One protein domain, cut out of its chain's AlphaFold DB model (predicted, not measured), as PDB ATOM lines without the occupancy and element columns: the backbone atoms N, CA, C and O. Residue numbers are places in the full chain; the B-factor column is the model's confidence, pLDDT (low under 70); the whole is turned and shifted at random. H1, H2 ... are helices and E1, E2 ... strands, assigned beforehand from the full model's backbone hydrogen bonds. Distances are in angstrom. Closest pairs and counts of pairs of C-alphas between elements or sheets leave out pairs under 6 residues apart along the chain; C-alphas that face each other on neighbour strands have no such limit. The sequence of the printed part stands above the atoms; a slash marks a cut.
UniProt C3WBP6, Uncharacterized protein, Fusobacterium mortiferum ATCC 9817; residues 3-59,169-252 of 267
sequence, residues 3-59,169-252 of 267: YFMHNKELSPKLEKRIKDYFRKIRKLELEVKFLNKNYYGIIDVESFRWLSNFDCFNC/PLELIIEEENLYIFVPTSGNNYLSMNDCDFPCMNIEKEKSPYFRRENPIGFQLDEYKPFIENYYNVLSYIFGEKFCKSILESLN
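Overview. This is residues 3 to 59 and 169 to 252 of the 267 residues of an uncharacterized protein of Fusobacterium mortiferum ATCC 9817 (UniProt C3WBP6). A strongly twisted sheet of four strands has a helix on each face, H1 across one face and H7 along the other, with H6 beside H7 at a steep angle. Beyond one end of the sheet come H2 and H5, and then long links with the small helices H3 and H4, which reach the far end of the longest axis. The printed part has 141 residues, with seven named helices and four named strands in the order H1 E1 E2 H2 E3 E4 H3 H4 H5 H6 H7. The sheet, E1 E2 E4 E3, is mixed, and the class is mixed, helices and strands. The whole is compact, with a radius of gyration of the C-alphas of 15.8 A and spans of 46 by 34 by 26 A.

Arrangement. E1, residues 27 to 34, and E2, residues 37 to 44, form an antiparallel hairpin, with N 30 and O 41 at 3.1 A. E4, residues 178 to 182, is parallel to E2, with N 42 and O 179 at 2.9 A. E3, residues 171 to 175, forms an antiparallel hairpin with E4, with N 173 and O 180 at 3.0 A. E1 bends by 68 degrees at residue 31 and E2 by 56 degrees at residue 40. H7, residues 241 to 251, lies over E1 and E2 at a height over the sheet of 10.0 A, along the strands; its closest C-alphas to E1 are those of Phe 243 and Val 32, 7.1 A apart. H1, residues 12 to 22, is on the opposite face at a height of 10.6 A, across the strands, over E3 and only just over E4, on which 3 of its C-alphas fall. H6, residues 232 to 239, touches H7 at a steep tilt of 59 degrees, opposite ways, the closest C-alphas being Ser 236 and Cys 244, 6.1 A. H2, residues 46 to 49, touches H5, residues 227 to 230, the closest C-alphas being Phe 48 and Phe 227, 5.2 A. H2 and H6 only graze the sheet. H3, residues 203 to 206, and H4, residues 209 to 214, are close but not clearly touching, the C-alphas of Lys 205 and Phe 211 being 6.9 A apart. Every O i to N i+4 pair is within hydrogen-bond range in H1, H4, H6 and H7; H2, H3 and H5 are too short for such a pair.

Along the chain. H1 begins at C-alpha 12, (156.781, 103.055, 159.660), and is 15.5 A long. E1 measures 18.6 A, E2 20.5 A, E3 13.4 A and E4 13.2 A. H6 is 10.3 A long, and H7, 15.4 A long, ends at C-alpha 251, (176.446, 123.655, 173.637).

Size, cuts and confidence. The C-alphas farthest apart are those of Glu 177 and Arg 213, 46.7 A. Residues 60 to 168 are not printed, and C-alphas 59 and 169 are 14.1 A apart across the cut. The links E4 to H3 and H4 to H5 are long. The mean pLDDT of the printed part is 91.4, and no printed residue is under 70.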
ATOM      1  N   TYR A   3     163.059 111.598 154.242       89.62
ATOM      2  CA  TYR A   3     164.389 112.181 154.141       89.62
ATOM      3  C   TYR A   3     164.340 113.250 153.061       89.62
ATOM      4  O   TYR A   3     164.055 112.941 151.902       89.62
ATOM      5  N   PHE A   4     164.593 114.500 153.442       87.88
ATOM      6  CA  PHE A   4     164.590 115.626 152.509       87.88
ATOM      7  C   PHE A   4     165.554 115.362 151.354       87.88
ATOM      8  O   PHE A   4     165.244 115.512 150.179       87.88
ATOM      9  N   MET A   5     166.725 114.910 151.750       79.44
ATOM     10  CA  MET A   5     167.928 114.896 150.959       79.44
ATOM     11  C   MET A   5     167.876 113.713 149.952       79.44
ATOM     12  O   MET A   5     168.238 113.856 148.789       79.44
ATOM     13  N   HIS A   6     167.299 112.570 150.343       75.62
ATOM     14  CA  HIS A   6     167.145 111.385 149.479       75.62
ATOM     15  C   HIS A   6     165.824 111.323 148.708       75.62
ATOM     16  O   HIS A   6     165.585 110.346 148.001       75.62
ATOM     17  N   ASN A   7     164.926 112.293 148.921       76.62
ATOM     18  CA  ASN A   7     163.543 112.258 148.442       76.62
ATOM     19  C   ASN A   7     162.851 110.895 148.685       76.62
ATOM     20  O   ASN A   7     162.167 110.350 147.819       76.62
ATOM     21  N   LYS A   8     163.083 110.309 149.867       83.00
ATOM     22  CA  LYS A   8     162.658 108.947 150.206       83.00
ATOM     23  C   LYS A   8     161.736 108.957 151.415       83.00
ATOM     24  O   LYS A   8     162.123 109.426 152.487       83.00
ATOM     25  N   GLU A   9     160.541 108.395 151.246       90.12
ATOM     26  CA  GLU A   9     159.612 108.150 152.350       90.12
ATOM     27  C   GLU A   9     160.180 107.109 153.320       90.12
ATOM     28  O   GLU A   9     160.811 106.118 152.931       90.12
ATOM     29  N   LEU A  10     159.959 107.345 154.608       90.38
ATOM     30  CA  LEU A  10     160.428 106.461 155.659       90.38
ATOM     31  C   LEU A  10     159.469 105.286 155.843       90.38
ATOM     32  O   LEU A  10     158.250 105.413 155.785       90.38
ATOM     33  N   SER A  11     160.034 104.119 156.157       92.25
ATOM     34  CA  SER A  11     159.219 103.000 156.637       92.25
ATOM     35  C   SER A  11     158.605 103.328 158.009       92.25
ATOM     36  O   SER A  11     159.294 103.945 158.830       92.25
ATOM     37  N   PRO A  12     157.406 102.815 158.351       93.88
ATOM     38  CA  PRO A  12     156.781 103.055 159.660       93.88
ATOM     39  C   PRO A  12     157.678 102.687 160.854       93.88
ATOM     40  O   PRO A  12     157.656 103.324 161.908       93.88
ATOM     41  N   LYS A  13     158.523 101.660 160.688       94.38
ATOM     42  CA  LYS A  13     159.511 101.242 161.692       94.38
ATOM     43  C   LYS A  13     160.564 102.324 161.944       94.38
ATOM     44  O   LYS A  13     160.959 102.528 163.090       94.38
ATOM     45  N   LEU A  14     161.046 102.971 160.885       92.88
ATOM     46  CA  LEU A  14     162.067 104.012 160.966       92.88
ATOM     47  C   LEU A  14     161.481 105.318 161.504       92.88
ATOM     48  O   LEU A  14     162.070 105.907 162.404       92.88
ATOM     49  N   GLU A  15     160.276 105.688 161.068       95.19
ATOM     50  CA  GLU A  15     159.533 106.824 161.631       95.19
ATOM     51  C   GLU A  15     159.377 106.703 163.149       95.19
ATOM     52  O   GLU A  15     159.712 107.623 163.896       95.19
ATOM     53  N   LYS A  16     158.940 105.529 163.627       95.44
ATOM     54  CA  LYS A  16     158.826 105.260 165.064       95.44
ATOM     55  C   LYS A  16     160.168 105.430 165.781       95.44
ATOM     56  O   LYS A  16     160.209 106.044 166.842       95.44
ATOM     57  N   ARG A  17     161.263 104.917 165.209       95.88
ATOM     58  CA  ARG A  17     162.609 105.034 165.797       95.88
ATOM     59  C   ARG A  17     163.070 106.481 165.917       95.88
ATOM     60  O   ARG A  17     163.616 106.831 166.956       95.88
ATOM     61  N   ILE A  18     162.835 107.301 164.896       95.88
ATOM     62  CA  ILE A  18     163.181 108.728 164.916       95.88
ATOM     63  C   ILE A  18     162.377 109.440 165.998       95.88
ATOM     64  O   ILE A  18     162.957 110.101 166.856       95.88
ATOM     65  N   LYS A  19     161.058 109.229 166.045       95.56
ATOM     66  CA  LYS A  19     160.205 109.816 167.088       95.56
ATOM     67  C   LYS A  19     160.651 109.402 168.488       95.56
ATOM     68  O   LYS A  19     160.780 110.246 169.372       95.56
ATOM     69  N   ASP A  20     160.917 108.115 168.696       96.50
ATOM     70  CA  ASP A  20     161.364 107.592 169.989       96.50
ATOM     71  C   ASP A  20     162.758 108.101 170.379       96.50
ATOM     72  O   ASP A  20     163.018 108.295 171.566       96.50
ATOM     73  N   TYR A  21     163.639 108.333 169.406       97.56
ATOM     74  CA  TYR A  21     164.948 108.940 169.621       97.56
ATOM     75  C   TYR A  21     164.818 110.400 170.063       97.56
ATOM     76  O   TYR A  21     165.234 110.742 171.171       97.56
ATOM     77  N   PHE A  22     164.146 111.236 169.265       97.19
ATOM     78  CA  PHE A  22     163.962 112.663 169.552       97.19
ATOM     79  C   PHE A  22     163.171 112.918 170.844       97.19
ATOM     80  O   PHE A  22     163.361 113.940 171.491       97.19
ATOM     81  N   ARG A  23     162.331 111.980 171.298       96.12
ATOM     82  CA  ARG A  23     161.674 112.066 172.618       96.12
ATOM     83  C   ARG A  23     162.626 111.937 173.808       96.12
ATOM     84  O   ARG A  23     162.266 112.375 174.895       96.12
ATOM     85  N   LYS A  24     163.780 111.289 173.637       95.62
ATOM     86  CA  LYS A  24     164.686 110.914 174.738       95.62
ATOM     87  C   LYS A  24     165.915 111.806 174.848       95.62
ATOM     88  O   LYS A  24     166.507 111.879 175.919       95.62
ATOM     89  N   ILE A  25     166.321 112.426 173.748       95.94
ATOM     90  CA  ILE A  25     167.519 113.261 173.703       95.94
ATOM     91  C   ILE A  25     167.223 114.709 174.096       95.94
ATOM     92  O   ILE A  25     166.074 115.160 174.113       95.94
ATOM     93  N   ARG A  26     168.290 115.460 174.367       93.62
ATOM     94  CA  ARG A  26     168.224 116.914 174.478       93.62
ATOM     95  C   ARG A  26     167.979 117.510 173.091       93.62
ATOM     96  O   ARG A  26     168.777 117.307 172.181       93.62
ATOM     97  N   LYS A  27     166.899 118.275 172.959       95.88
ATOM     98  CA  LYS A  27     166.525 118.953 171.717       95.88
ATOM     99  C   LYS A  27     166.677 120.460 171.843       95.88
ATOM    100  O   LYS A  27     166.464 121.012 172.921       95.88
ATOM    101  N   LEU A  28     166.970 121.113 170.726       97.75
ATOM    102  CA  LEU A  28     166.712 122.535 170.537       97.75
ATOM    103  C   LEU A  28     165.564 122.669 169.545       97.75
ATOM    104  O   LEU A  28     165.607 122.089 168.461       97.75
ATOM    105  N   GLU A  29     164.547 123.418 169.944       97.69
ATOM    106  CA  GLU A  29     163.368 123.669 169.129       97.69
ATOM    107  C   GLU A  29     163.362 125.154 168.735       97.69
ATOM    108  O   GLU A  29     163.400 126.028 169.604       97.69
ATOM    109  N   LEU A  30     163.397 125.451 167.431       97.25
ATOM    110  CA  LEU A  30     163.345 126.822 166.907       97.25
ATOM    111  C   LEU A  30     162.737 126.881 165.504       97.25
ATOM    112  O   LEU A  30     162.728 125.896 164.775       97.25
ATOM    113  N   GLU A  31     162.278 128.061 165.094       97.06
ATOM    114  CA  GLU A  31     161.888 128.303 163.704       97.06
ATOM    115  C   GLU A  31     163.120 128.278 162.788       97.06
ATOM    116  O   GLU A  31     164.071 129.038 162.990       97.06
ATOM    117  N   VAL A  32     163.089 127.423 161.765       96.19
ATOM    118  CA  VAL A  32     164.156 127.278 160.770       96.19
ATOM    119  C   VAL A  32     163.609 127.645 159.399       96.19
ATOM    120  O   VAL A  32     162.678 127.011 158.901       96.19
ATOM    121  N   LYS A  33     164.207 128.657 158.766       93.19
ATOM    122  CA  LYS A  33     163.930 128.987 157.367       93.19
ATOM    123  C   LYS A  33     164.841 128.149 156.476       93.19
ATOM    124  O   LYS A  33     166.055 128.303 156.521       93.19
ATOM    125  N   PHE A  34     164.256 127.281 155.659       91.56
ATOM    126  CA  PHE A  34     164.977 126.399 154.746       91.56
ATOM    127  C   PHE A  34     164.241 126.327 153.404       91.56
ATOM    128  O   PHE A  34     163.031 126.114 153.371       91.56
ATOM    129  N   LEU A  35     164.953 126.550 152.294       86.62
ATOM    130  CA  LEU A  35     164.386 126.564 150.934       86.62
ATOM    131  C   LEU A  35     163.124 127.432 150.786       86.62
ATOM    132  O   LEU A  35     162.118 127.016 150.214       86.62
ATOM    133  N   ASN A  36     163.182 128.658 151.315       86.62
ATOM    134  CA  ASN A  36     162.080 129.632 151.301       86.62
ATOM    135  C   ASN A  36     160.796 129.184 152.019       86.62
ATOM    136  O   ASN A  36     159.762 129.835 151.875       86.62
ATOM    137  N   LYS A  37     160.863 128.130 152.835       93.62
ATOM    138  CA  LYS A  37     159.788 127.698 153.726       93.62
ATOM    139  C   LYS A  37     160.249 127.790 155.181       93.62
ATOM    140  O   LYS A  37     161.416 127.552 155.487       93.62
ATOM    141  N   ASN A  38     159.327 128.142 156.069       95.25
ATOM    142  CA  ASN A  38     159.562 128.094 157.507       95.25
ATOM    143  C   ASN A  38     159.129 126.726 158.041       95.25
ATOM    144  O   ASN A  38     158.087 126.197 157.647       95.25
ATOM    145  N   TYR A  39     159.949 126.167 158.920       97.38
ATOM    146  CA  TYR A  39     159.720 124.894 159.586       97.38
ATOM    147  C   TYR A  39     159.865 125.056 161.096       97.38
ATOM    148  O   TYR A  39     160.651 125.880 161.572       97.38
ATOM    149  N   TYR A  40     159.172 124.205 161.846       97.62
ATOM    150  CA  TYR A  40     159.484 123.955 163.245       97.62
ATOM    151  C   TYR A  40     160.681 123.004 163.323       97.62
ATOM    152  O   TYR A  40     160.564 121.796 163.107       97.62
ATOM    153  N   GLY A  41     161.866 123.563 163.549       97.69
ATOM    154  CA  GLY A  41     163.110 122.813 163.642       97.69
ATOM    155  C   GLY A  41     163.198 122.059 164.962       97.69
ATOM    156  O   GLY A  41     163.078 122.667 166.022       97.69
ATOM    157  N   ILE A  42     163.455 120.753 164.896       98.12
ATOM    158  CA  ILE A  42     163.681 119.877 166.049       98.12
ATOM    159  C   ILE A  42     165.089 119.296 165.919       98.12
ATOM    160  O   ILE A  42     165.339 118.403 165.110       98.12
ATOM    161  N   ILE A  43     166.030 119.825 166.696       98.31
ATOM    162  CA  ILE A  43     167.460 119.615 166.460       98.31
ATOM    163  C   ILE A  43     168.060 118.753 167.567       98.31
ATOM    164  O   ILE A  43     167.927 119.085 168.746       98.31
ATOM    165  N   ASP A  44     168.768 117.686 167.192       97.94
ATOM    166  CA  ASP A  44     169.665 116.969 168.100       97.94
ATOM    167  C   ASP A  44     170.946 117.781 168.286       97.94
ATOM    168  O   ASP A  44     171.900 117.670 167.515       97.94
ATOM    169  N   VAL A  45     170.954 118.633 169.305       96.44
ATOM    170  CA  VAL A  45     172.051 119.576 169.534       96.44
ATOM    171  C   VAL A  45     173.350 118.851 169.862       96.44
ATOM    172  O   VAL A  45     174.411 119.273 169.419       96.44
ATOM    173  N   GLU A  46     173.292 117.764 170.633       97.19
ATOM    174  CA  GLU A  46     174.513 117.098 171.092       97.19
ATOM    175  C   GLU A  46     175.257 116.431 169.927       97.19
ATOM    176  O   GLU A  46     176.489 116.403 169.944       97.19
ATOM    177  N   SER A  47     174.561 116.008 168.861       97.00
ATOM    178  CA  SER A  47     175.228 115.517 167.644       97.00
ATOM    179  C   SER A  47     176.161 116.539 166.987       97.00
ATOM    180  O   SER A  47     177.172 116.159 166.403       97.00
ATOM    181  N   PHE A  48     175.911 117.841 167.143       97.00
ATOM    182  CA  PHE A  48     176.766 118.894 166.583       97.00
ATOM    183  C   PHE A  48     178.119 119.038 167.298       97.00
ATOM    184  O   PHE A  48     178.996 119.754 166.808       97.00
ATOM    185  N   ARG A  49     178.321 118.351 168.433       95.88
ATOM    186  CA  ARG A  49     179.640 118.215 169.070       95.88
ATOM    187  C   ARG A  49     180.557 117.232 168.360       95.88
ATOM    188  O   ARG A  49     181.741 117.189 168.686       95.88
ATOM    189  N   TRP A  50     180.015 116.409 167.465       95.56
ATOM    190  CA  TRP A  50     180.780 115.373 166.794       95.56
ATOM    191  C   TRP A  50     181.990 115.976 166.084       95.56
ATOM    192  O   TRP A  50     181.858 116.984 165.392       95.56
ATOM    193  N   LEU A  51     183.168 115.395 166.308       94.06
ATOM    194  CA  LEU A  51     184.408 115.930 165.761       94.06
ATOM    195  C   LEU A  51     184.502 115.616 164.271       94.06
ATOM    196  O   LEU A  51     184.326 114.470 163.857       94.06
ATOM    197  N   SER A  52     184.827 116.631 163.483       92.12
ATOM    198  CA  SER A  52     185.027 116.512 162.047       92.12
ATOM    199  C   SER A  52     186.198 117.366 161.572       92.12
ATOM    200  O   SER A  52     186.554 118.354 162.211       92.12
ATOM    201  N   ASN A  53     186.767 117.003 160.424       89.94
ATOM    202  CA  ASN A  53     187.705 117.806 159.648       89.94
ATOM    203  C   ASN A  53     187.212 117.832 158.187       89.94
ATOM    204  O   ASN A  53     187.201 116.804 157.515       89.94
ATOM    205  N   PHE A  54     186.758 118.999 157.714       84.69
ATOM    206  CA  PHE A  54     186.181 119.177 156.374       84.69
ATOM    207  C   PHE A  54     187.176 119.830 155.419       84.69
ATOM    208  O   PHE A  54     186.791 120.541 154.491       84.69
ATOM    209  N   ASP A  55     188.463 119.548 155.608       83.19
ATOM    210  CA  ASP A  55     189.503 119.896 154.656       83.19
ATOM    211  C   ASP A  55     189.381 119.059 153.378       83.19
ATOM    212  O   ASP A  55     190.061 118.050 153.181       83.19
ATOM    213  N   CYS A  56     188.487 119.472 152.482       78.69
ATOM    214  CA  CYS A  56     188.267 118.750 151.237       78.69
ATOM    215  C   CYS A  56     189.573 118.590 150.433       78.69
ATOM    216  O   CYS A  56     189.745 117.561 149.794       78.69
ATOM    217  N   PHE A  57     190.545 119.503 150.552       79.75
ATOM    218  CA  PHE A  57     191.840 119.400 149.864       79.75
ATOM    219  C   PHE A  57     192.666 118.165 150.261       79.75
ATOM    220  O   PHE A  57     193.487 117.696 149.477       79.75
ATOM    221  N   ASN A  58     192.431 117.615 151.453       79.44
ATOM    222  CA  ASN A  58     193.091 116.407 151.941       79.44
ATOM    223  C   ASN A  58     192.123 115.228 152.105       79.44
ATOM    224  O   ASN A  58     192.488 114.195 152.667       79.44
ATOM    225  N   CYS A  59     190.899 115.330 151.589       77.69
ATOM    226  CA  CYS A  59     189.948 114.230 151.590       77.69
ATOM    227  C   CYS A  59     190.186 113.323 150.375       77.69
ATOM    228  O   CYS A  59     190.157 113.802 149.253       77.69
ATOM    229  N   PRO A 169     177.430 115.718 155.765       85.44
ATOM    230  CA  PRO A 169     176.580 114.568 156.103       85.44
ATOM    231  C   PRO A 169     175.304 114.895 156.905       85.44
ATOM    232  O   PRO A 169     174.624 113.963 157.329       85.44
ATOM    233  N   LEU A 170     174.961 116.165 157.143       91.50
ATOM    234  CA  LEU A 170     173.823 116.568 157.983       91.50
ATOM    235  C   LEU A 170     172.511 115.927 157.520       91.50
ATOM    236  O   LEU A 170     172.088 116.155 156.394       91.50
ATOM    237  N   GLU A 171     171.828 115.193 158.394       93.00
ATOM    238  CA  GLU A 171     170.561 114.541 158.070       93.00
ATOM    239  C   GLU A 171     169.373 115.481 158.312       93.00
ATOM    240  O   GLU A 171     169.275 116.137 159.354       93.00
ATOM    241  N   LEU A 172     168.450 115.518 157.346       94.31
ATOM    242  CA  LEU A 172     167.256 116.362 157.370       94.31
ATOM    243  C   LEU A 172     166.014 115.523 157.073       94.31
ATOM    244  O   LEU A 172     165.874 114.958 155.984       94.31
ATOM    245  N   ILE A 173     165.079 115.478 158.020       95.50
ATOM    246  CA  ILE A 173     163.843 114.700 157.895       95.50
ATOM    247  C   ILE A 173     162.647 115.631 158.034       95.50
ATOM    248  O   ILE A 173     162.533 116.370 159.008       95.50
ATOM    249  N   ILE A 174     161.740 115.576 157.062       94.94
ATOM    250  CA  ILE A 174     160.538 116.408 157.023       94.94
ATOM    251  C   ILE A 174     159.321 115.580 157.445       94.94
ATOM    252  O   ILE A 174     159.067 114.491 156.917       94.94
ATOM    253  N   GLU A 175     158.538 116.140 158.364       94.31
ATOM    254  CA  GLU A 175     157.221 115.654 158.773       94.31
ATOM    255  C   GLU A 175     156.262 116.842 158.859       94.31
ATOM    256  O   GLU A 175     156.300 117.596 159.829       94.31
ATOM    257  N   GLU A 176     155.412 117.014 157.844       91.38
ATOM    258  CA  GLU A 176     154.494 118.158 157.741       91.38
ATOM    259  C   GLU A 176     155.249 119.506 157.785       91.38
ATOM    260  O   GLU A 176     155.932 119.874 156.818       91.38
ATOM    261  N   GLU A 177     155.138 120.241 158.892       94.44
ATOM    262  CA  GLU A 177     155.841 121.502 159.158       94.44
ATOM    263  C   GLU A 177     157.070 121.330 160.061       94.44
ATOM    264  O   GLU A 177     157.815 122.284 160.272       94.44
ATOM    265  N   ASN A 178     157.329 120.119 160.555       96.62
ATOM    266  CA  ASN A 178     158.504 119.812 161.360       96.62
ATOM    267  C   ASN A 178     159.704 119.465 160.475       96.62
ATOM    268  O   ASN A 178     159.587 118.728 159.489       96.62
ATOM    269  N   LEU A 179     160.872 119.955 160.882       97.19
ATOM    270  CA  LEU A 179     162.161 119.633 160.283       97.19
ATOM    271  C   LEU A 179     163.087 119.084 161.369       97.19
ATOM    272  O   LEU A 179     163.595 119.831 162.202       97.19
ATOM    273  N   TYR A 180     163.304 117.774 161.360       97.69
ATOM    274  CA  TYR A 180     164.259 117.130 162.254       97.69
ATOM    275  C   TYR A 180     165.660 117.244 161.659       97.69
ATOM    276  O   TYR A 180     165.855 116.914 160.486       97.69
ATOM    277  N   ILE A 181     166.621 117.700 162.464       97.50
ATOM    278  CA  ILE A 181     167.995 117.976 162.027       97.50
ATOM    279  C   ILE A 181     168.973 117.320 162.993       97.50
ATOM    280  O   ILE A 181     168.893 117.543 164.204       97.50
ATOM    281  N   PHE A 182     169.910 116.534 162.470       97.06
ATOM    282  CA  PHE A 182     170.986 115.957 163.274       97.06
ATOM    283  C   PHE A 182     172.225 115.663 162.432       97.06
ATOM    284  O   PHE A 182     172.140 115.409 161.232       97.06
ATOM    285  N   VAL A 183     173.387 115.678 163.078       95.81
ATOM    286  CA  VAL A 183     174.629 115.175 162.489       95.81
ATOM    287  C   VAL A 183     174.675 113.662 162.724       95.81
ATOM    288  O   VAL A 183     174.499 113.223 163.866       95.81
ATOM    289  N   PRO A 184     174.888 112.833 161.689       93.56
ATOM    290  CA  PRO A 184     175.107 111.408 161.886       93.56
ATOM    291  C   PRO A 184     176.378 111.162 162.708       93.56
ATOM    292  O   PRO A 184     177.439 111.720 162.439       93.56
ATOM    293  N   THR A 185     176.260 110.316 163.723       93.62
ATOM    294  CA  THR A 185     177.308 109.916 164.668       93.62
ATOM    295  C   THR A 185     177.227 108.414 164.900       93.62
ATOM    296  O   THR A 185     176.190 107.799 164.644       93.62
ATOM    297  N   SER A 186     178.249 107.810 165.508       90.44
ATOM    298  CA  SER A 186     178.201 106.384 165.870       90.44
ATOM    299  C   SER A 186     176.995 106.011 166.751       90.44
ATOM    300  O   SER A 186     176.523 104.875 166.698       90.44
ATOM    301  N   GLY A 187     176.461 106.961 167.528       92.12
ATOM    302  CA  GLY A 187     175.315 106.755 168.415       92.12
ATOM    303  C   GLY A 187     173.944 106.875 167.745       92.12
ATOM    304  O   GLY A 187     172.970 106.374 168.303       92.12
ATOM    305  N   ASN A 188     173.838 107.517 166.577       94.19
ATOM    306  CA  ASN A 188     172.558 107.768 165.898       94.19
ATOM    307  C   ASN A 188     172.553 107.411 164.394       94.19
ATOM    308  O   ASN A 188     171.508 107.537 163.761       94.19
ATOM    309  N   ASN A 189     173.650 106.879 163.833       90.81
ATOM    310  CA  ASN A 189     173.780 106.537 162.403       90.81
ATOM    311  C   ASN A 189     172.684 105.580 161.903       90.81
ATOM    312  O   ASN A 189     172.286 105.620 160.749       90.81
ATOM    313  N   TYR A 190     172.120 104.745 162.784       91.88
ATOM    314  CA  TYR A 190     171.003 103.848 162.454       91.88
ATOM    315  C   TYR A 190     169.694 104.580 162.076       91.88
ATOM    316  O   TYR A 190     168.723 103.932 161.671       91.88
ATOM    317  N   LEU A 191     169.644 105.902 162.277       93.44
ATOM    318  CA  LEU A 191     168.573 106.811 161.868       93.44
ATOM    319  C   LEU A 191     168.902 107.569 160.580       93.44
ATOM    320  O   LEU A 191     168.040 108.294 160.091       93.44
ATOM    321  N   SER A 192     170.128 107.469 160.073       88.94
ATOM    322  CA  SER A 192     170.605 108.232 158.926       88.94
ATOM    323  C   SER A 192     170.659 107.355 157.684       88.94
ATOM    324  O   SER A 192     170.776 106.130 157.752       88.94
ATOM    325  N   MET A 193     170.508 107.999 156.537       85.31
ATOM    326  CA  MET A 193     170.806 107.420 155.233       85.31
ATOM    327  C   MET A 193     172.206 107.843 154.753       85.31
ATOM    328  O   MET A 193     172.812 107.142 153.935       85.31
ATOM    329  N   ASN A 194     172.728 108.941 155.305       81.31
ATOM    330  CA  ASN A 194     174.144 109.271 155.277       81.31
ATOM    331  C   ASN A 194     174.932 108.389 156.240       81.31
ATOM    332  O   ASN A 194     174.416 107.913 157.245       81.31
ATOM    333  N   ASP A 195     176.210 108.202 155.930       76.81
ATOM    334  CA  ASP A 195     177.135 107.516 156.820       76.81
ATOM    335  C   ASP A 195     178.079 108.533 157.479       76.81
ATOM    336  O   ASP A 195     178.503 109.507 156.849       76.81
ATOM    337  N   CYS A 196     178.377 108.323 158.760       80.94
ATOM    338  CA  CYS A 196     179.368 109.078 159.522       80.94
ATOM    339  C   CYS A 196     180.741 108.399 159.531       80.94
ATOM    340  O   CYS A 196     181.699 108.940 160.082       80.94
ATOM    341  N   ASP A 197     180.850 107.195 158.973       85.62
ATOM    342  CA  ASP A 197     182.051 106.374 159.044       85.62
ATOM    343  C   ASP A 197     183.062 106.723 157.937       85.62
ATOM    344  O   ASP A 197     183.573 105.864 157.216       85.62
ATOM    345  N   PHE A 198     183.379 108.008 157.802       86.06
ATOM    346  CA  PHE A 198     184.395 108.521 156.881       86.06
ATOM    347  C   PHE A 198     185.542 109.162 157.656       86.06
ATOM    348  O   PHE A 198     185.293 109.703 158.728       86.06
ATOM    349  N   PRO A 199     186.785 109.167 157.144       88.19
ATOM    350  CA  PRO A 199     187.925 109.749 157.856       88.19
ATOM    351  C   PRO A 199     187.693 111.208 158.295       88.19
ATOM    352  O   PRO A 199     188.003 111.552 159.431       88.19
ATOM    353  N   CYS A 200     187.013 112.031 157.486       87.69
ATOM    354  CA  CYS A 200     186.632 113.410 157.836       87.69
ATOM    355  C   CYS A 200     185.669 113.528 159.031       87.69
ATOM    356  O   CYS A 200     185.558 114.592 159.627       87.69
ATOM    357  N   MET A 201     184.975 112.450 159.397       89.25
ATOM    358  CA  MET A 201     184.004 112.379 160.495       89.25
ATOM    359  C   MET A 201     184.398 111.330 161.549       89.25
ATOM    360  O   MET A 201     183.728 111.190 162.564       89.25
ATOM    361  N   ASN A 202     185.466 110.563 161.336       89.69
ATOM    362  CA  ASN A 202     185.887 109.477 162.208       89.69
ATOM    363  C   ASN A 202     187.417 109.459 162.315       89.69
ATOM    364  O   ASN A 202     188.120 108.894 161.474       89.69
ATOM    365  N   ILE A 203     187.918 110.042 163.405       90.12
ATOM    366  CA  ILE A 203     189.347 110.151 163.725       90.12
ATOM    367  C   ILE A 203     190.042 108.778 163.751       90.12
ATOM    368  O   ILE A 203     191.215 108.661 163.400       90.12
ATOM    369  N   GLU A 204     189.345 107.710 164.138       89.44
ATOM    370  CA  GLU A 204     189.952 106.376 164.180       89.44
ATOM    371  C   GLU A 204     190.148 105.798 162.773       89.44
ATOM    372  O   GLU A 204     191.158 105.143 162.505       89.44
ATOM    373  N   LYS A 205     189.251 106.116 161.830       88.56
ATOM    374  CA  LYS A 205     189.477 105.812 160.410       88.56
ATOM    375  C   LYS A 205     190.625 106.618 159.829       88.56
ATOM    376  O   LYS A 205     191.424 106.059 159.079       88.56
ATOM    377  N   GLU A 206     190.744 107.881 160.217       86.69
ATOM    378  CA  GLU A 206     191.849 108.746 159.805       86.69
ATOM    379  C   GLU A 206     193.221 108.215 160.237       86.69
ATOM    380  O   GLU A 206     194.201 108.284 159.495       86.69
ATOM    381  N   LYS A 207     193.305 107.634 161.435       87.62
ATOM    382  CA  LYS A 207     194.534 107.004 161.943       87.62
ATOM    383  C   LYS A 207     194.788 105.614 161.359       87.62
ATOM    384  O   LYS A 207     195.842 105.030 161.616       87.62
ATOM    385  N   SER A 208     193.839 105.049 160.612       89.50
ATOM    386  CA  SER A 208     193.956 103.672 160.146       89.50
ATOM    387  C   SER A 208     195.141 103.512 159.177       89.50
ATOM    388  O   SER A 208     195.331 104.343 158.281       89.50
ATOM    389  N   PRO A 209     195.922 102.416 159.275       88.19
ATOM    390  CA  PRO A 209     197.015 102.157 158.338       88.19
ATOM    391  C   PRO A 209     196.550 102.059 156.884       88.19
ATOM    392  O   PRO A 209     197.325 102.317 155.971       88.19
ATOM    393  N   TYR A 210     195.297 101.655 156.662       86.44
ATOM    394  CA  TYR A 210     194.704 101.612 155.331       86.44
ATOM    395  C   TYR A 210     194.580 103.020 154.745       86.44
ATOM    396  O   TYR A 210     195.186 103.291 153.709       86.44
ATOM    397  N   PHE A 211     193.894 103.928 155.449       84.56
ATOM    398  CA  PHE A 211     193.724 105.301 154.986       84.56
ATOM    399  C   PHE A 211     195.069 106.014 154.831       84.56
ATOM    400  O   PHE A 211     195.324 106.599 153.788       84.56
ATOM    401  N   ARG A 212     195.977 105.897 155.809       86.44
ATOM    402  CA  ARG A 212     197.285 106.577 155.767       86.44
ATOM    403  C   ARG A 212     198.228 106.066 154.678       86.44
ATOM    404  O   ARG A 212     199.110 106.803 154.253       86.44
ATOM    405  N   ARG A 213     198.055 104.831 154.193       86.06
ATOM    406  CA  ARG A 213     198.787 104.349 153.007       86.06
ATOM    407  C   ARG A 213     198.284 104.994 151.721       86.06
ATOM    408  O   ARG A 213     199.091 105.285 150.845       86.06
ATOM    409  N   GLU A 214     196.975 105.194 151.601       82.69
ATOM    410  CA  GLU A 214     196.371 105.820 150.420       82.69
ATOM    411  C   GLU A 214     196.482 107.350 150.454       82.69
ATOM    412  O   GLU A 214     196.660 107.971 149.405       82.69
ATOM    413  N   ASN A 215     196.436 107.931 151.657       82.00
ATOM    414  CA  ASN A 215     196.549 109.352 151.957       82.00
ATOM    415  C   ASN A 215     197.622 109.634 153.029       82.00
ATOM    416  O   ASN A 215     197.296 109.826 154.204       82.00
ATOM    417  N   PRO A 216     198.913 109.670 152.658       82.06
ATOM    418  CA  PRO A 216     199.983 109.925 153.622       82.06
ATOM    419  C   PRO A 216     199.885 111.296 154.304       82.06
ATOM    420  O   PRO A 216     200.261 111.415 155.468       82.06
ATOM    421  N   ILE A 217     199.363 112.307 153.598       83.38
ATOM    422  CA  ILE A 217     199.145 113.655 154.144       83.38
ATOM    423  C   ILE A 217     197.966 113.610 155.124       83.38
ATOM    424  O   ILE A 217     198.141 113.899 156.310       83.38
ATOM    425  N   GLY A 218     196.805 113.138 154.658       81.50
ATOM    426  CA  GLY A 218     195.614 112.970 155.489       81.50
ATOM    427  C   GLY A 218     195.093 114.275 156.086       81.50
ATOM    428  O   GLY A 218     195.536 115.371 155.749       81.50
ATOM    429  N   PHE A 219     194.153 114.134 157.010       87.38
ATOM    430  CA  PHE A 219     193.692 115.229 157.851       87.38
ATOM    431  C   PHE A 219     194.684 115.457 158.998       87.38
ATOM    432  O   PHE A 219     195.203 114.502 159.599       87.38
ATOM    433  N   GLN A 220     194.932 116.724 159.335       86.62
ATOM    434  CA  GLN A 220     195.653 117.058 160.561       86.62
ATOM    435  C   GLN A 220     194.742 116.770 161.759       86.62
ATOM    436  O   GLN A 220     193.566 117.139 161.776       86.62
ATOM    437  N   LEU A 221     195.261 116.035 162.745       86.06
ATOM    438  CA  LEU A 221     194.448 115.528 163.857       86.06
ATOM    439  C   LEU A 221     193.981 116.643 164.803       86.06
ATOM    440  O   LEU A 221     192.909 116.536 165.389       86.06
ATOM    441  N   ASP A 222     194.777 117.697 164.947       87.75
ATOM    442  CA  ASP A 222     194.484 118.892 165.740       87.75
ATOM    443  C   ASP A 222     193.505 119.857 165.053       87.75
ATOM    444  O   ASP A 222     192.945 120.733 165.707       87.75
ATOM    445  N   GLU A 223     193.228 119.654 163.764       88.38
ATOM    446  CA  GLU A 223     192.204 120.392 163.018       88.38
ATOM    447  C   GLU A 223     190.799 119.771 163.145       88.38
ATOM    448  O   GLU A 223     189.824 120.359 162.674       88.38
ATOM    449  N   TYR A 224     190.652 118.609 163.800       91.88
ATOM    450  CA  TYR A 224     189.327 118.066 164.103       91.88
ATOM    451  C   TYR A 224     188.631 118.917 165.162       91.88
ATOM    452  O   TYR A 224     189.031 118.959 166.327       91.88
ATOM    453  N   LYS A 225     187.532 119.547 164.759       92.50
ATOM    454  CA  LYS A 225     186.734 120.460 165.582       92.50
ATOM    455  C   LYS A 225     185.286 119.970 165.647       92.50
ATOM    456  O   LYS A 225     184.881 119.161 164.811       92.50
ATOM    457  N   PRO A 226     184.475 120.425 166.620       94.50
ATOM    458  CA  PRO A 226     183.039 120.162 166.614       94.50
ATOM    459  C   PRO A 226     182.407 120.523 165.265       94.50
ATOM    460  O   PRO A 226     182.721 121.568 164.694       94.50
ATOM    461  N   PHE A 227     181.478 119.700 164.776       94.06
ATOM    462  CA  PHE A 227     180.822 119.889 163.480       94.06
ATOM    463  C   PHE A 227     180.259 121.304 163.302       94.06
ATOM    464  O   PHE A 227     180.427 121.909 162.248       94.06
ATOM    465  N   ILE A 228     179.623 121.855 164.342       94.69
ATOM    466  CA  ILE A 228     179.067 123.217 164.303       94.69
ATOM    467  C   ILE A 228     180.122 124.304 164.070       94.69
ATOM    468  O   ILE A 228     179.796 125.335 163.495       94.69
ATOM    469  N   GLU A 229     181.360 124.090 164.515       92.06
ATOM    470  CA  GLU A 229     182.474 125.018 164.309       92.06
ATOM    471  C   GLU A 229     183.035 124.864 162.898       92.06
ATOM    472  O   GLU A 229     183.083 125.826 162.138       92.06
ATOM    473  N   ASN A 230     183.377 123.635 162.522       88.62
ATOM    474  CA  ASN A 230     183.999 123.325 161.239       88.62
ATOM    475  C   ASN A 230     183.074 123.619 160.037       88.62
ATOM    476  O   ASN A 230     183.526 124.008 158.967       88.62
ATOM    477  N   TYR A 231     181.758 123.484 160.221       90.44
ATOM    478  CA  TYR A 231     180.747 123.730 159.186       90.44
ATOM    479  C   TYR A 231     179.998 125.062 159.360       90.44
ATOM    480  O   TYR A 231     178.986 125.300 158.694       90.44
ATOM    481  N   TYR A 232     180.466 125.939 160.260       91.69
ATOM    482  CA  TYR A 232     179.728 127.127 160.701       91.69
ATOM    483  C   TYR A 232     179.279 128.024 159.542       91.69
ATOM    484  O   TYR A 232     178.110 128.413 159.493       91.69
ATOM    485  N   ASN A 233     180.172 128.352 158.602       90.69
ATOM    486  CA  ASN A 233     179.844 129.284 157.520       90.69
ATOM    487  C   ASN A 233     178.848 128.673 156.523       90.69
ATOM    488  O   ASN A 233     177.909 129.351 156.103       90.69
ATOM    489  N   VAL A 234     178.971 127.374 156.223       91.50
ATOM    490  CA  VAL A 234     178.021 126.649 155.364       91.50
ATOM    491  C   VAL A 234     176.634 126.606 156.006       91.50
ATOM    492  O   VAL A 234     175.643 126.972 155.375       91.50
ATOM    493  N   LEU A 235     176.550 126.227 157.285       93.50
ATOM    494  CA  LEU A 235     175.282 126.200 158.020       93.50
ATOM    495  C   LEU A 235     174.676 127.600 158.170       93.50
ATOM    496  O   LEU A 235     173.464 127.754 158.038       93.50
ATOM    497  N   SER A 236     175.503 128.623 158.401       93.38
ATOM    498  CA  SER A 236     175.048 130.014 158.513       93.38
ATOM    499  C   SER A 236     174.482 130.527 157.197       93.38
ATOM    500  O   SER A 236     173.488 131.247 157.211       93.38
ATOM    501  N   TYR A 237     175.071 130.137 156.066       93.19
ATOM    502  CA  TYR A 237     174.543 130.479 154.751       93.19
ATOM    503  C   TYR A 237     173.199 129.787 154.481       93.19
ATOM    504  O   TYR A 237     172.255 130.424 154.022       93.19
ATOM    505  N   ILE A 238     173.086 128.494 154.809       93.31
ATOM    506  CA  ILE A 238     171.901 127.686 154.484       93.31
ATOM    507  C   ILE A 238     170.723 127.937 155.441       93.31
ATOM    508  O   ILE A 238     169.587 128.078 154.989       93.31
ATOM    509  N   PHE A 239     170.972 127.969 156.753       94.81
ATOM    510  CA  PHE A 239     169.940 128.066 157.797       94.81
ATOM    511  C   PHE A 239     169.900 129.431 158.500       94.81
ATOM    512  O   PHE A 239     168.972 129.710 159.263       94.81
ATOM    513  N   GLY A 240     170.885 130.296 158.246       93.62
ATOM    514  CA  GLY A 240     171.025 131.607 158.878       93.62
ATOM    515  C   GLY A 240     171.863 131.580 160.159       93.62
ATOM    516  O   GLY A 240     171.874 130.610 160.913       93.62
ATOM    517  N   GLU A 241     172.520 132.700 160.478       93.62
ATOM    518  CA  GLU A 241     173.376 132.810 161.673       93.62
ATOM    519  C   GLU A 241     172.656 132.492 162.989       93.62
ATOM    520  O   GLU A 241     173.274 132.000 163.932       93.62
ATOM    521  N   LYS A 242     171.354 132.802 163.083       95.12
ATOM    522  CA  LYS A 242     170.559 132.546 164.293       95.12
ATOM    523  C   LYS A 242     170.548 131.054 164.626       95.12
ATOM    524  O   LYS A 242     170.722 130.709 165.789       95.12
ATOM    525  N   PHE A 243     170.405 130.195 163.616       96.25
ATOM    526  CA  PHE A 243     170.453 128.744 163.780       96.25
ATOM    527  C   PHE A 243     171.776 128.306 164.420       96.25
ATOM    528  O   PHE A 243     171.776 127.664 165.471       96.25
ATOM    529  N   CYS A 244     172.905 128.729 163.843       95.88
ATOM    530  CA  CYS A 244     174.225 128.349 164.338       95.88
ATOM    531  C   CYS A 244     174.493 128.892 165.746       95.88
ATOM    532  O   CYS A 244     174.964 128.154 166.610       95.88
ATOM    533  N   LYS A 245     174.148 130.160 166.008       95.69
ATOM    534  CA  LYS A 245     174.307 130.783 167.333       95.69
ATOM    535  C   LYS A 245     173.511 130.043 168.402       95.69
ATOM    536  O   LYS A 245     174.073 129.739 169.446       95.69
ATOM    537  N   SER A 246     172.259 129.674 168.131       97.44
ATOM    538  CA  SER A 246     171.442 128.937 169.102       97.44
ATOM    539  C   SER A 246     172.005 127.545 169.420       97.44
ATOM    540  O   SER A 246     171.934 127.110 170.569       97.44
ATOM    541  N   ILE A 247     172.614 126.857 168.446       97.25
ATOM    542  CA  ILE A 247     173.319 125.589 168.702       97.25
ATOM    543  C   ILE A 247     174.570 125.833 169.555       97.25
ATOM    544  O   ILE A 247     174.743 125.172 170.578       97.25
ATOM    545  N   LEU A 248     175.418 126.796 169.179       96.38
ATOM    546  CA  LEU A 248     176.641 127.132 169.920       96.38
ATOM    547  C   LEU A 248     176.348 127.528 171.374       96.38
ATOM    548  O   LEU A 248     177.010 127.031 172.285       96.38
ATOM    549  N   GLU A 249     175.331 128.364 171.594       96.56
ATOM    550  CA  GLU A 249     174.847 128.765 172.920       96.56
ATOM    551  C   GLU A 249     174.357 127.555 173.720       96.56
ATOM    552  O   GLU A 249     174.773 127.356 174.860       96.56
ATOM    553  N   SER A 250     173.539 126.689 173.114       96.94
ATOM    554  CA  SER A 250     173.046 125.469 173.764       96.94
ATOM    555  C   SER A 250     174.186 124.519 174.168       96.94
ATOM    556  O   SER A 250     174.117 123.855 175.211       96.94
ATOM    557  N   LEU A 251     175.262 124.475 173.378       96.50
ATOM    558  CA  LEU A 251     176.446 123.655 173.637       96.50
ATOM    559  C   LEU A 251     177.525 124.360 174.475       96.50
ATOM    560  O   LEU A 251     178.514 123.715 174.830       96.50
ATOM    561  N   ASN A 252     177.360 125.640 174.819       95.25
ATOM    562  CA  ASN A 252     178.400 126.465 175.442       95.25
ATOM    563  C   ASN A 252     179.747 126.419 174.684       95.25
ATOM    564  O   ASN A 252     180.813 126.391 175.300       95.25
TER     565      ASN A 252